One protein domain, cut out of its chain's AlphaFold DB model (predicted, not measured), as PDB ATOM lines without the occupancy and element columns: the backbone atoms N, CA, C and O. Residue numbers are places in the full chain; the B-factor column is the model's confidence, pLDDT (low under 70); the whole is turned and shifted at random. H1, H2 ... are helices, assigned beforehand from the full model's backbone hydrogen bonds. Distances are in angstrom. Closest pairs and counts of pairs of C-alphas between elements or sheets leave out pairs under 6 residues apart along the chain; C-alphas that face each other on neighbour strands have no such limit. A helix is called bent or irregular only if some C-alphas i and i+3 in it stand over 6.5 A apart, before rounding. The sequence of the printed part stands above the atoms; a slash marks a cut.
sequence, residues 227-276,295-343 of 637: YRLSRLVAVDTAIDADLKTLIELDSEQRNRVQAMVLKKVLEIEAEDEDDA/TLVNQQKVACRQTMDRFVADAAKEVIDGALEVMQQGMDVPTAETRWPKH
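What this domain is: This is residues 227 to 276 and 295 to 343 of the 637 residues of an uncharacterized protein of Nothophytophthora sp. Chile5 (UniProt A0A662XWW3). Three long helices, H1, H2 and H4, cross one another steeply, each touching the other two; short H3 sits near one end, and the tail, residues 329 to 343 with no named element, folds back after H4 toward the start of H1, where the C-alphas of His 343 and Tyr 227 are 9.5 A apart. The printed part has 99 residues, four named helices and no named strand: all helix, compact, radius of gyration of the C-alphas 14.0 A, spans 45 by 23 by 22 A.

Where its parts are: H1, residues 227 to 245, begins at C-alpha (0.895, -21.072, -122.583) and spans 29.1 A; it is only just irregular, C-alphas 242 and 245 being 6.8 A apart. H2, 251 to 275, spans 36.4 A; H3, 295 to 302, 10.6 A. H4, 305 to 328, spans 33.5 A, ending at (28.992, -32.434, -138.187).

How they stand to each other: H1 touches H2 with residues 231 to 239 alone, closest C-alphas Val 235 and Leu 262, 6.6 A, at a steep 58 degrees, opposite ways. H4 touches H2, closest C-alphas Ala 316 and Val 261, 5.5 A. Every O i to N i+4 pair is within hydrogen-bond range in H2, H3 and H4; in H1, 12 of 15.

The domain as a whole: Across the cut, C-alphas 276 and 295 are 10.1 A apart. Mean pLDDT of H3 is 48.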
ATOM      1  N   TYR A 227      -0.411 -20.833-123.202       86.00
ATOM      2  CA  TYR A 227       0.895 -21.072-122.583       86.00
ATOM      3  C   TYR A 227       1.793 -21.960-123.458       86.00
ATOM      4  O   TYR A 227       2.933 -21.583-123.750       86.00
ATOM      5  N   ARG A 228       1.278 -23.111-123.906       90.50
ATOM      6  CA  ARG A 228       2.042 -24.069-124.720       90.50
ATOM      7  C   ARG A 228       2.269 -23.558-126.135       90.50
ATOM      8  O   ARG A 228       3.394 -23.566-126.628       90.50
ATOM      9  N   LEU A 229       1.215 -23.048-126.769       92.12
ATOM     10  CA  LEU A 229       1.260 -22.576-128.149       92.12
ATOM     11  C   LEU A 229       2.190 -21.367-128.319       92.12
ATOM     12  O   LEU A 229       2.889 -21.279-129.325       92.12
ATOM     13  N   SER A 230       2.259 -20.466-127.330       89.94
ATOM     14  CA  SER A 230       3.200 -19.333-127.361       89.94
ATOM     15  C   SER A 230       4.654 -19.802-127.393       89.94
ATOM     16  O   SER A 230       5.442 -19.268-128.172       89.94
ATOM     17  N   ARG A 231       5.000 -20.818-126.589       90.56
ATOM     18  CA  ARG A 231       6.351 -21.401-126.546       90.56
ATOM     19  C   ARG A 231       6.696 -22.109-127.841       90.56
ATOM     20  O   ARG A 231       7.748 -21.834-128.403       90.56
ATOM     21  N   LEU A 232       5.788 -22.941-128.349       91.81
ATOM     22  CA  LEU A 232       5.974 -23.624-129.632       91.81
ATOM     23  C   LEU A 232       6.249 -22.623-130.760       91.81
ATOM     24  O   LEU A 232       7.236 -22.759-131.477       91.81
ATOM     25  N   VAL A 233       5.437 -21.564-130.866       91.81
ATOM     26  CA  VAL A 233       5.618 -20.515-131.882       91.81
ATOM     27  C   VAL A 233       6.927 -19.744-131.692       91.81
ATOM     28  O   VAL A 233       7.588 -19.420-132.681       91.81
ATOM     29  N   ALA A 234       7.304 -19.420-130.453       90.12
ATOM     30  CA  ALA A 234       8.537 -18.694-130.167       90.12
ATOM     31  C   ALA A 234       9.778 -19.532-130.508       90.12
ATOM     32  O   ALA A 234      10.662 -19.042-131.210       90.12
ATOM     33  N   VAL A 235       9.800 -20.802-130.093       91.19
ATOM     34  CA  VAL A 235      10.868 -21.762-130.407       91.19
ATOM     35  C   VAL A 235      10.985 -21.960-131.915       91.19
ATOM     36  O   VAL A 235      12.078 -21.818-132.455       91.19
ATOM     37  N   ASP A 236       9.871 -22.185-132.619       89.31
ATOM     38  CA  ASP A 236       9.879 -22.293-134.083       89.31
ATOM     39  C   ASP A 236      10.436 -21.036-134.755       89.31
ATOM     40  O   ASP A 236      11.201 -21.128-135.711       89.31
ATOM     41  N   THR A 237      10.083 -19.857-134.238       88.81
ATOM     42  CA  THR A 237      10.578 -18.585-134.774       88.81
ATOM     43  C   THR A 237      12.084 -18.424-134.559       88.81
ATOM     44  O   THR A 237      12.758 -17.929-135.460       88.81
ATOM     45  N   ALA A 238      12.609 -18.827-133.398       88.19
ATOM     46  CA  ALA A 238      14.038 -18.764-133.088       88.19
ATOM     47  C   ALA A 238      14.845 -19.751-133.943       88.19
ATOM     48  O   ALA A 238      15.795 -19.352-134.610       88.19
ATOM     49  N   ILE A 239      14.388 -21.004-134.029       85.50
ATOM     50  CA  ILE A 239      14.975 -22.041-134.888       85.50
ATOM     51  C   ILE A 239      15.027 -21.569-136.343       85.50
ATOM     52  O   ILE A 239      16.076 -21.628-136.984       85.50
ATOM     53  N   ASP A 240      13.916 -21.039-136.861       83.19
ATOM     54  CA  ASP A 240      13.846 -20.522-138.228       83.19
ATOM     55  C   ASP A 240      14.730 -19.282-138.452       83.19
ATOM     56  O   ASP A 240      15.082 -18.994-139.599       83.19
ATOM     57  N   ALA A 241      15.042 -18.505-137.409       82.69
ATOM     58  CA  ALA A 241      15.914 -17.337-137.498       82.69
ATOM     59  C   ALA A 241      17.397 -17.736-137.517       82.69
ATOM     60  O   ALA A 241      18.141 -17.233-138.363       82.69
ATOM     61  N   ASP A 242      17.795 -18.670-136.653       76.62
ATOM     62  CA  ASP A 242      19.189 -19.081-136.478       76.62
ATOM     63  C   ASP A 242      19.644 -20.069-137.568       76.62
ATOM     64  O   ASP A 242      20.738 -19.937-138.121       76.62
ATOM     65  N   LEU A 243      18.787 -21.010-137.981       69.25
ATOM     66  CA  LEU A 243      19.156 -22.043-138.963       69.25
ATOM     67  C   LEU A 243      19.062 -21.597-140.423       69.25
ATOM     68  O   LEU A 243      19.730 -22.183-141.275       69.25
ATOM     69  N   LYS A 244      18.299 -20.536-140.737       61.47
ATOM     70  CA  LYS A 244      18.096 -20.050-142.122       61.47
ATOM     71  C   LYS A 244      19.377 -19.687-142.873       61.47
ATOM     72  O   LYS A 244      19.323 -19.454-144.078       61.47
ATOM     73  N   THR A 245      20.503 -19.583-142.172       54.88
ATOM     74  CA  THR A 245      21.789 -19.159-142.731       54.88
ATOM     75  C   THR A 245      22.872 -20.237-142.693       54.88
ATOM     76  O   THR A 245      23.951 -20.000-143.233       54.88
ATOM     77  N   LEU A 246      22.600 -21.411-142.104       59.78
ATOM     78  CA  LEU A 246      23.642 -22.381-141.751       59.78
ATOM     79  C   LEU A 246      23.466 -23.750-142.424       59.78
ATOM     80  O   LEU A 246      24.411 -24.200-143.070       59.78
ATOM     81  N   ILE A 247      22.304 -24.412-142.297       67.81
ATOM     82  CA  ILE A 247      22.068 -25.795-142.774       67.81
ATOM     83  C   ILE A 247      20.569 -26.012-143.089       67.81
ATOM     84  O   ILE A 247      19.710 -25.530-142.354       67.81
ATOM     85  N   GLU A 248      20.244 -26.764-144.151       69.25
ATOM     86  CA  GLU A 248      18.889 -27.303-144.369       69.25
ATOM     87  C   GLU A 248      18.702 -28.586-143.542       69.25
ATOM     88  O   GLU A 248      19.347 -29.596-143.818       69.25
ATOM     89  N   LEU A 249      17.840 -28.541-142.522       72.62
ATOM     90  CA  LEU A 249      17.423 -29.725-141.765       72.62
ATOM     91  C   LEU A 249      16.227 -30.398-142.437       72.62
ATOM     92  O   LEU A 249      15.329 -29.711-142.936       72.62
ATOM     93  N   ASP A 250      16.168 -31.728-142.382       79.38
ATOM     94  CA  ASP A 250      14.921 -32.433-142.671       79.38
ATOM     95  C   ASP A 250      13.885 -32.229-141.544       79.38
ATOM     96  O   ASP A 250      14.178 -31.699-140.465       79.38
ATOM     97  N   SER A 251      12.635 -32.626-141.800       78.00
ATOM     98  CA  SER A 251      11.531 -32.442-140.853       78.00
ATOM     99  C   SER A 251      11.750 -33.167-139.521       78.00
ATOM    100  O   SER A 251      11.339 -32.660-138.478       78.00
ATOM    101  N   GLU A 252      12.397 -34.333-139.528       80.06
ATOM    102  CA  GLU A 252      12.623 -35.132-138.324       80.06
ATOM    103  C   GLU A 252      13.720 -34.505-137.456       80.06
ATOM    104  O   GLU A 252      13.533 -34.305-136.254       80.06
ATOM    105  N   GLN A 253      14.828 -34.102-138.075       80.38
ATOM    106  CA  GLN A 253      15.912 -33.366-137.428       80.38
ATOM    107  C   GLN A 253      15.411 -32.047-136.839       80.38
ATOM    108  O   GLN A 253      15.705 -31.739-135.682       80.38
ATOM    109  N   ARG A 254      14.603 -31.291-137.596       84.25
ATOM    110  CA  ARG A 254      13.986 -30.049-137.113       84.25
ATOM    111  C   ARG A 254      13.106 -30.304-135.889       84.25
ATOM    112  O   ARG A 254      13.185 -29.542-134.928       84.25
ATOM    113  N   ASN A 255      12.304 -31.369-135.900       83.81
ATOM    114  CA  ASN A 255      11.439 -31.727-134.774       83.81
ATOM    115  C   ASN A 255      12.246 -32.112-133.523       83.81
ATOM    116  O   ASN A 255      11.892 -31.689-132.424       83.81
ATOM    117  N   ARG A 256      13.365 -32.838-133.674       85.25
ATOM    118  CA  ARG A 256      14.262 -33.155-132.546       85.25
ATOM    119  C   ARG A 256      14.902 -31.899-131.957       85.25
ATOM    120  O   ARG A 256      14.886 -31.726-130.740       85.25
ATOM    121  N   VAL A 257      15.400 -30.994-132.805       86.44
ATOM    122  CA  VAL A 257      15.946 -29.699-132.356       86.44
ATOM    123  C   VAL A 257      14.868 -28.886-131.635       86.44
ATOM    124  O   VAL A 257      15.126 -28.369-130.552       86.44
ATOM    125  N   GLN A 258      13.646 -28.832-132.170       88.88
ATOM    126  CA  GLN A 258      12.515 -28.161-131.522       88.88
ATOM    127  C   GLN A 258      12.246 -28.707-130.115       88.88
ATOM    128  O   GLN A 258      12.158 -27.915-129.178       88.88
ATOM    129  N   ALA A 259      12.169 -30.031-129.951       88.06
ATOM    130  CA  ALA A 259      11.944 -30.663-128.650       88.06
ATOM    131  C   ALA A 259      13.079 -30.360-127.655       88.06
ATOM    132  O   ALA A 259      12.827 -30.040-126.494       88.06
ATOM    133  N   MET A 260      14.338 -30.390-128.107       88.81
ATOM    134  CA  MET A 260      15.491 -30.051-127.263       88.81
ATOM    135  C   MET A 260      15.471 -28.586-126.811       88.81
ATOM    136  O   MET A 260      15.663 -28.316-125.625       88.81
ATOM    137  N   VAL A 261      15.210 -27.647-127.731       90.75
ATOM    138  CA  VAL A 261      15.111 -26.216-127.397       90.75
ATOM    139  C   VAL A 261      13.956 -25.997-126.429       90.75
ATOM    140  O   VAL A 261      14.132 -25.340-125.410       90.75
ATOM    141  N   LEU A 262      12.787 -26.581-126.699       91.25
ATOM    142  CA  LEU A 262      11.613 -26.437-125.846       91.25
ATOM    143  C   LEU A 262      11.850 -26.986-124.435       91.25
ATOM    144  O   LEU A 262      11.516 -26.318-123.457       91.25
ATOM    145  N   LYS A 263      12.467 -28.165-124.316       90.06
ATOM    146  CA  LYS A 263      12.861 -28.728-123.023       90.06
ATOM    147  C   LYS A 263      13.789 -27.775-122.268       90.06
ATOM    148  O   LYS A 263      13.528 -27.490-121.103       90.06
ATOM    149  N   LYS A 264      14.812 -27.237-122.938       90.94
ATOM    150  CA  LYS A 264      15.749 -26.284-122.332       90.94
ATOM    151  C   LYS A 264      15.060 -24.982-121.907       90.94
ATOM    152  O   LYS A 264      15.364 -24.465-120.840       90.94
ATOM    153  N   VAL A 265      14.095 -24.479-122.684       90.19
ATOM    154  CA  VAL A 265      13.270 -23.321-122.291       90.19
ATOM    155  C   VAL A 265      12.537 -23.596-120.981       90.19
ATOM    156  O   VAL A 265      12.571 -22.761-120.085       90.19
ATOM    157  N   LEU A 266      11.906 -24.767-120.846       87.75
ATOM    158  CA  LEU A 266      11.193 -25.138-119.619       87.75
ATOM    159  C   LEU A 266      12.139 -25.324-118.418       87.75
ATOM    160  O   LEU A 266      11.747 -25.019-117.296       87.75
ATOM    161  N   GLU A 267      13.367 -25.801-118.641       87.75
ATOM    162  CA  GLU A 267      14.406 -25.890-117.602       87.75
ATOM    163  C   GLU A 267      14.833 -24.496-117.119       87.75
ATOM    164  O   GLU A 267      14.801 -24.237-115.920       87.75
ATOM    165  N   ILE A 268      15.133 -23.573-118.041       86.81
ATOM    166  CA  ILE A 268      15.495 -22.181-117.713       86.81
ATOM    167  C   ILE A 268      14.353 -21.475-116.968       86.81
ATOM    168  O   ILE A 268      14.590 -20.719-116.028       86.81
ATOM    169  N   GLU A 269      13.105 -21.709-117.380       82.31
ATOM    170  CA  GLU A 269      11.932 -21.153-116.700       82.31
ATOM    171  C   GLU A 269      11.804 -21.654-115.258       82.31
ATOM    172  O   GLU A 269      11.505 -20.856-114.373       82.31
ATOM    173  N   ALA A 270      12.047 -22.946-115.017       79.19
ATOM    174  CA  ALA A 270      12.011 -23.520-113.675       79.19
ATOM    175  C   ALA A 270      13.138 -22.970-112.781       79.19
ATOM    176  O   ALA A 270      12.900 -22.664-111.615       79.19
ATOM    177  N   GLU A 271      14.340 -22.779-113.333       81.31
ATOM    178  CA  GLU A 271      15.475 -22.183-112.613       81.31
ATOM    179  C   GLU A 271      15.203 -20.715-112.203       81.31
ATOM    180  O   GLU A 271      15.507 -20.325-111.074       81.31
ATOM    181  N   ASP A 272      14.570 -19.905-113.068       73.38
ATOM    182  CA  ASP A 272      14.210 -18.502-112.759       73.38
ATOM    183  C   ASP A 272      13.094 -18.404-111.693       73.38
ATOM    184  O   ASP A 272      13.033 -17.422-110.944       73.38
ATOM    185  N   GLU A 273      12.222 -19.418-111.588       66.81
ATOM    186  CA  GLU A 273      11.232 -19.519-110.506       66.81
ATOM    187  C   GLU A 273      11.895 -19.768-109.140       66.81
ATOM    188  O   GLU A 273      11.527 -19.096-108.169       66.81
ATOM    189  N   ASP A 274      12.891 -20.661-109.072       61.09
ATOM    190  CA  ASP A 274      13.596 -21.030-107.833       61.09
ATOM    191  C   ASP A 274      14.486 -19.890-107.291       61.09
ATOM    192  O   ASP A 274      14.523 -19.634-106.081       61.09
ATOM    193  N   ASP A 275      15.159 -19.135-108.165       56.75
ATOM    194  CA  ASP A 275      16.012 -18.005-107.760       56.75
ATOM    195  C   ASP A 275      15.209 -16.857-107.116       56.75
ATOM    196  O   ASP A 275      15.705 -16.146-106.233       56.75
ATOM    197  N   ALA A 276      13.939 -16.685-107.504       53.66
ATOM    198  CA  ALA A 276      13.058 -15.648-106.966       53.66
ATOM    199  C   ALA A 276      12.596 -15.907-105.515       53.66
ATOM    200  O   ALA A 276      12.111 -14.974-104.862       53.66
ATOM    201  N   THR A 295       3.478 -15.915-105.900       43.91
ATOM    202  CA  THR A 295       3.061 -16.875-106.936       43.91
ATOM    203  C   THR A 295       2.441 -16.160-108.138       43.91
ATOM    204  O   THR A 295       2.775 -16.471-109.275       43.91
ATOM    205  N   LEU A 296       1.599 -15.146-107.908       42.84
ATOM    206  CA  LEU A 296       1.002 -14.358-108.991       42.84
ATOM    207  C   LEU A 296       2.045 -13.518-109.754       42.84
ATOM    208  O   LEU A 296       1.977 -13.424-110.977       42.84
ATOM    209  N   VAL A 297       3.020 -12.932-109.049       45.62
ATOM    210  CA  VAL A 297       4.119 -12.154-109.649       45.62
ATOM    211  C   VAL A 297       5.052 -13.049-110.470       45.62
ATOM    212  O   VAL A 297       5.420 -12.661-111.576       45.62
ATOM    213  N   ASN A 298       5.399 -14.243-109.985       47.62
ATOM    214  CA  ASN A 298       6.224 -15.197-110.734       47.62
ATOM    215  C   ASN A 298       5.472 -15.740-111.962       47.62
ATOM    216  O   ASN A 298       6.010 -15.702-113.066       47.62
ATOM    217  N   GLN A 299       4.179 -16.062-111.838       51.44
ATOM    218  CA  GLN A 299       3.343 -16.436-112.989       51.44
ATOM    219  C   GLN A 299       3.214 -15.308-114.029       51.44
ATOM    220  O   GLN A 299       3.168 -15.572-115.229       51.44
ATOM    221  N   GLN A 300       3.196 -14.041-113.599       51.81
ATOM    222  CA  GLN A 300       3.218 -12.884-114.503       51.81
ATOM    223  C   GLN A 300       4.576 -12.680-115.185       51.81
ATOM    224  O   GLN A 300       4.607 -12.257-116.339       51.81
ATOM    225  N   LYS A 301       5.696 -13.005-114.523       51.47
ATOM    226  CA  LYS A 301       7.033 -12.978-115.144       51.47
ATOM    227  C   LYS A 301       7.181 -14.045-116.228       51.47
ATOM    228  O   LYS A 301       7.700 -13.724-117.294       51.47
ATOM    229  N   VAL A 302       6.683 -15.258-115.979       48.50
ATOM    230  CA  VAL A 302       6.710 -16.391-116.926       48.50
ATOM    231  C   VAL A 302       5.716 -16.195-118.081       48.50
ATOM    232  O   VAL A 302       5.944 -16.652-119.199       48.50
ATOM    233  N   ALA A 303       4.621 -15.464-117.852       50.62
ATOM    234  CA  ALA A 303       3.699 -15.050-118.911       50.62
ATOM    235  C   ALA A 303       4.213 -13.857-119.743       50.62
ATOM    236  O   ALA A 303       3.640 -13.579-120.800       50.62
ATOM    237  N   CYS A 304       5.270 -13.167-119.289       62.56
ATOM    238  CA  CYS A 304       5.794 -11.986-119.961       62.56
ATOM    239  C   CYS A 304       6.535 -12.365-121.241       62.56
ATOM    240  O   CYS A 304       7.551 -13.062-121.213       62.56
ATOM    241  N   ARG A 305       6.073 -11.828-122.374       69.62
ATOM    242  CA  ARG A 305       6.625 -12.173-123.691       69.62
ATOM    243  C   ARG A 305       8.102 -11.809-123.827       69.62
ATOM    244  O   ARG A 305       8.844 -12.528-124.475       69.62
ATOM    245  N   GLN A 306       8.555 -10.732-123.184       68.81
ATOM    246  CA  GLN A 306       9.972 -10.346-123.234       68.81
ATOM    247  C   GLN A 306      10.875 -11.332-122.493       68.81
ATOM    248  O   GLN A 306      11.992 -11.594-122.929       68.81
ATOM    249  N   THR A 307      10.403 -11.836-121.352       73.94
ATOM    250  CA  THR A 307      11.122 -12.841-120.572       73.94
ATOM    251  C   THR A 307      11.164 -14.156-121.346       73.94
ATOM    252  O   THR A 307      12.236 -14.734-121.485       73.94
ATOM    253  N   MET A 308      10.030 -14.551-121.935       82.31
ATOM    254  CA  MET A 308       9.918 -15.707-122.828       82.31
ATOM    255  C   MET A 308      10.887 -15.617-124.010       82.31
ATOM    256  O   MET A 308      11.669 -16.533-124.224       82.31
ATOM    257  N   ASP A 309      10.874 -14.508-124.757       82.94
ATOM    258  CA  ASP A 309      11.738 -14.319-125.927       82.94
ATOM    259  C   ASP A 309      13.227 -14.417-125.536       82.94
ATOM    260  O   ASP A 309      14.024 -14.970-126.290       82.94
ATOM    261  N   ARG A 310      13.602 -13.929-124.339       85.19
ATOM    262  CA  ARG A 310      14.955 -14.097-123.781       85.19
ATOM    263  C   ARG A 310      15.266 -15.567-123.495       85.19
ATOM    264  O   ARG A 310      16.284 -16.051-123.968       85.19
ATOM    265  N   PHE A 311      14.400 -16.268-122.760       88.25
ATOM    266  CA  PHE A 311      14.603 -17.684-122.432       88.25
ATOM    267  C   PHE A 311      14.708 -18.554-123.683       88.25
ATOM    268  O   PHE A 311      15.581 -19.412-123.770       88.25
ATOM    269  N   VAL A 312      13.861 -18.291-124.678       89.12
ATOM    270  CA  VAL A 312      13.901 -18.965-125.977       89.12
ATOM    271  C   VAL A 312      15.203 -18.668-126.711       89.12
ATOM    272  O   VAL A 312      15.799 -19.598-127.239       89.12
ATOM    273  N   ALA A 313      15.669 -17.418-126.735       87.75
ATOM    274  CA  ALA A 313      16.932 -17.069-127.384       87.75
ATOM    275  C   ALA A 313      18.141 -17.738-126.704       87.75
ATOM    276  O   ALA A 313      19.010 -18.273-127.393       87.75
ATOM    277  N   ASP A 314      18.180 -17.742-125.370       88.06
ATOM    278  CA  ASP A 314      19.254 -18.370-124.597       88.06
ATOM    279  C   ASP A 314      19.263 -19.896-124.815       88.06
ATOM    280  O   ASP A 314      20.308 -20.472-125.127       88.06
ATOM    281  N   ALA A 315      18.088 -20.539-124.757       90.81
ATOM    282  CA  ALA A 315      17.930 -21.968-125.027       90.81
ATOM    283  C   ALA A 315      18.274 -22.345-126.474       90.81
ATOM    284  O   ALA A 315      18.985 -23.323-126.704       90.81
ATOM    285  N   ALA A 316      17.772 -21.583-127.453       89.62
ATOM    286  CA  ALA A 316      18.003 -21.837-128.870       89.62
ATOM    287  C   ALA A 316      19.495 -21.775-129.192       89.62
ATOM    288  O   ALA A 316      20.019 -22.695-129.812       89.62
ATOM    289  N   LYS A 317      20.192 -20.751-128.692       87.31
ATOM    290  CA  LYS A 317      21.630 -20.595-128.894       87.31
ATOM    291  C   LYS A 317      22.424 -21.794-128.367       87.31
ATOM    292  O   LYS A 317      23.247 -22.340-129.090       87.31
ATOM    293  N   GLU A 318      22.167 -22.219-127.130       87.06
ATOM    294  CA  GLU A 318      22.888 -23.345-126.519       87.06
ATOM    295  C   GLU A 318      22.621 -24.669-127.253       87.06
ATOM    296  O   GLU A 318      23.543 -25.429-127.551       87.06
ATOM    297  N   VAL A 319      21.352 -24.943-127.565       88.38
ATOM    298  CA  VAL A 319      20.935 -26.221-128.152       88.38
ATOM    299  C   VAL A 319      21.319 -26.331-129.624       88.38
ATOM    300  O   VAL A 319      21.761 -27.398-130.050       88.38
ATOM    301  N   ILE A 320      21.150 -25.263-130.409       85.44
ATOM    302  CA  ILE A 320      21.434 -25.286-131.848       85.44
ATOM    303  C   ILE A 320      22.936 -25.455-132.087       85.44
ATOM    304  O   ILE A 320      23.308 -26.298-132.903       85.44
ATOM    305  N   ASP A 321      23.790 -24.743-131.344       83.75
ATOM    306  CA  ASP A 321      25.248 -24.887-131.453       83.75
ATOM    307  C   ASP A 321      25.675 -26.342-131.171       83.75
ATOM    308  O   ASP A 321      26.383 -26.954-131.974       83.75
ATOM    309  N   GLY A 322      25.157 -26.946-130.094       83.75
ATOM    310  CA  GLY A 322      25.440 -28.344-129.760       83.75
ATOM    311  C   GLY A 322      24.893 -29.349-130.784       83.75
ATOM    312  O   GLY A 322      25.570 -30.318-131.131       83.75
ATOM    313  N   ALA A 323      23.687 -29.126-131.312       81.81
ATOM    314  CA  ALA A 323      23.096 -29.995-132.328       81.81
ATOM    315  C   ALA A 323      23.896 -29.969-133.642       81.81
ATOM    316  O   ALA A 323      24.119 -31.021-134.245       81.81
ATOM    317  N   LEU A 324      24.376 -28.792-134.058       76.69
ATOM    318  CA  LEU A 324      25.220 -28.638-135.244       76.69
ATOM    319  C   LEU A 324      26.544 -29.402-135.104       76.69
ATOM    320  O   LEU A 324      26.968 -30.056-136.057       76.69
ATOM    321  N   GLU A 325      27.174 -29.373-133.928       81.94
ATOM    322  CA  GLU A 325      28.403 -30.135-133.666       81.94
ATOM    323  C   GLU A 325      28.182 -31.652-133.769       81.94
ATOM    324  O   GLU A 325      28.974 -32.350-134.406       81.94
ATOM    325  N   VAL A 326      27.088 -32.167-133.195       83.06
ATOM    326  CA  VAL A 326      26.723 -33.596-133.264       83.06
ATOM    327  C   VAL A 326      26.479 -34.026-134.714       83.06
ATOM    328  O   VAL A 326      27.015 -35.048-135.157       83.06
ATOM    329  N   MET A 327      25.748 -33.214-135.482       79.12
ATOM    330  CA  MET A 327      25.490 -33.472-136.901       79.12
ATOM    331  C   MET A 327      26.777 -33.446-137.741       79.12
ATOM    332  O   MET A 327      26.967 -34.310-138.596       79.12
ATOM    333  N   GLN A 328      27.695 -32.502-137.492       78.62
ATOM    334  CA  GLN A 328      28.992 -32.434-138.187       78.62
ATOM    335  C   GLN A 328      29.871 -33.662-137.923       78.62
ATOM    336  O   GLN A 328      30.680 -34.042-138.771       78.62
ATOM    337  N   GLN A 329      29.697 -34.305-136.768       82.69
ATOM    338  CA  GLN A 329      30.370 -35.554-136.413       82.69
ATOM    339  C   GLN A 329      29.680 -36.800-137.001       82.69
ATOM    340  O   GLN A 329      30.138 -37.918-136.765       82.69
ATOM    341  N   GLY A 330      28.611 -36.630-137.789       76.12
ATOM    342  CA  GLY A 330      27.863 -37.722-138.415       76.12
ATOM    343  C   GLY A 330      27.021 -38.537-137.432       76.12
ATOM    344  O   GLY A 330      26.693 -39.686-137.726       76.12
ATOM    345  N   MET A 331      26.714 -37.974-136.261       76.62
ATOM    346  CA  MET A 331      25.874 -38.599-135.242       76.62
ATOM    347  C   MET A 331      24.437 -38.076-135.316       76.62
ATOM    348  O   MET A 331      24.192 -36.935-135.710       76.62
ATOM    349  N   ASP A 332      23.487 -38.913-134.901       75.31
ATOM    350  CA  ASP A 332      22.084 -38.522-134.793       75.31
ATOM    351  C   ASP A 332      21.854 -37.584-133.605       75.31
ATOM    352  O   ASP A 332      22.385 -37.787-132.510       75.31
ATOM    353  N   VAL A 333      20.995 -36.582-133.808       73.06
ATOM    354  CA  VAL A 333      20.540 -35.696-132.730       73.06
ATOM    355  C   VAL A 333      19.771 -36.519-131.687       73.06
ATOM    356  O   VAL A 333      18.866 -37.270-132.084       73.06
ATOM    357  N   PRO A 334      20.084 -36.378-130.383       74.62
ATOM    358  CA  PRO A 334      19.368 -37.063-129.312       74.62
ATOM    359  C   PRO A 334      17.871 -36.747-129.311       74.62
ATOM    360  O   PRO A 334      17.452 -35.633-129.617       74.62
ATOM    361  N   THR A 335      17.058 -37.720-128.908       72.50
ATOM    362  CA  THR A 335      15.644 -37.484-128.614       72.50
ATOM    363  C   THR A 335      15.485 -36.861-127.228       72.50
ATOM    364  O   THR A 335      16.198 -37.203-126.282       72.50
ATOM    365  N   ALA A 336      14.535 -35.939-127.102       75.56
ATOM    366  CA  ALA A 336      14.167 -35.317-125.839       75.56
ATOM    367  C   ALA A 336      12.662 -35.485-125.621       75.56
ATOM    368  O   ALA A 336      11.875 -35.183-126.511       75.56
ATOM    369  N   GLU A 337      12.270 -35.953-124.436       75.50
ATOM    370  CA  GLU A 337      10.873 -35.930-124.008       75.50
ATOM    371  C   GLU A 337      10.601 -34.634-123.244       75.50
ATOM    372  O   GLU A 337      11.208 -34.366-122.200       75.50
ATOM    373  N   THR A 338       9.675 -33.834-123.760       78.62
ATOM    374  CA  THR A 338       9.213 -32.612-123.108       78.62
ATOM    375  C   THR A 338       8.104 -32.956-122.118       78.62
ATOM    376  O   THR A 338       7.063 -33.507-122.479       78.62
ATOM    377  N   ARG A 339       8.290 -32.599-120.844       80.81
ATOM    378  CA  ARG A 339       7.250 -32.761-119.821       80.81
ATOM    379  C   ARG A 339       6.629 -31.415-119.482       80.81
ATOM    380  O   ARG A 339       7.206 -30.627-118.741       80.81
ATOM    381  N   TRP A 340       5.420 -31.184-119.984       81.19
ATOM    382  CA  TRP A 340       4.677 -29.957-119.713       81.19
ATOM    383  C   TRP A 340       4.316 -29.828-118.219       81.19
ATOM    384  O   TRP A 340       3.747 -30.769-117.646       81.19
ATOM    385  N   PRO A 341       4.616 -28.685-117.572       74.50
ATOM    386  CA  PRO A 341       4.212 -28.442-116.192       74.50
ATOM    387  C   PRO A 341       2.686 -28.467-116.055       74.50
ATOM    388  O   PRO A 341       1.960 -27.960-116.908       74.50
ATOM    389  N   LYS A 342       2.171 -29.039-114.961       63.16
ATOM    390  CA  LYS A 342       0.736 -28.960-114.651       63.16
ATOM    391  C   LYS A 342       0.439 -27.625-113.978       63.16
ATOM    392  O   LYS A 342       0.642 -27.483-112.774       63.16
ATOM    393  N   HIS A 343      -0.085 -26.666-114.728       60.78
ATOM    394  CA  HIS A 343      -0.421 -25.352-114.188       60.78
ATOM    395  C   HIS A 343      -1.817 -25.312-113.555       60.78
ATOM    396  O   HIS A 343      -2.825 -25.046-114.210       60.78
TER     397      HIS A 343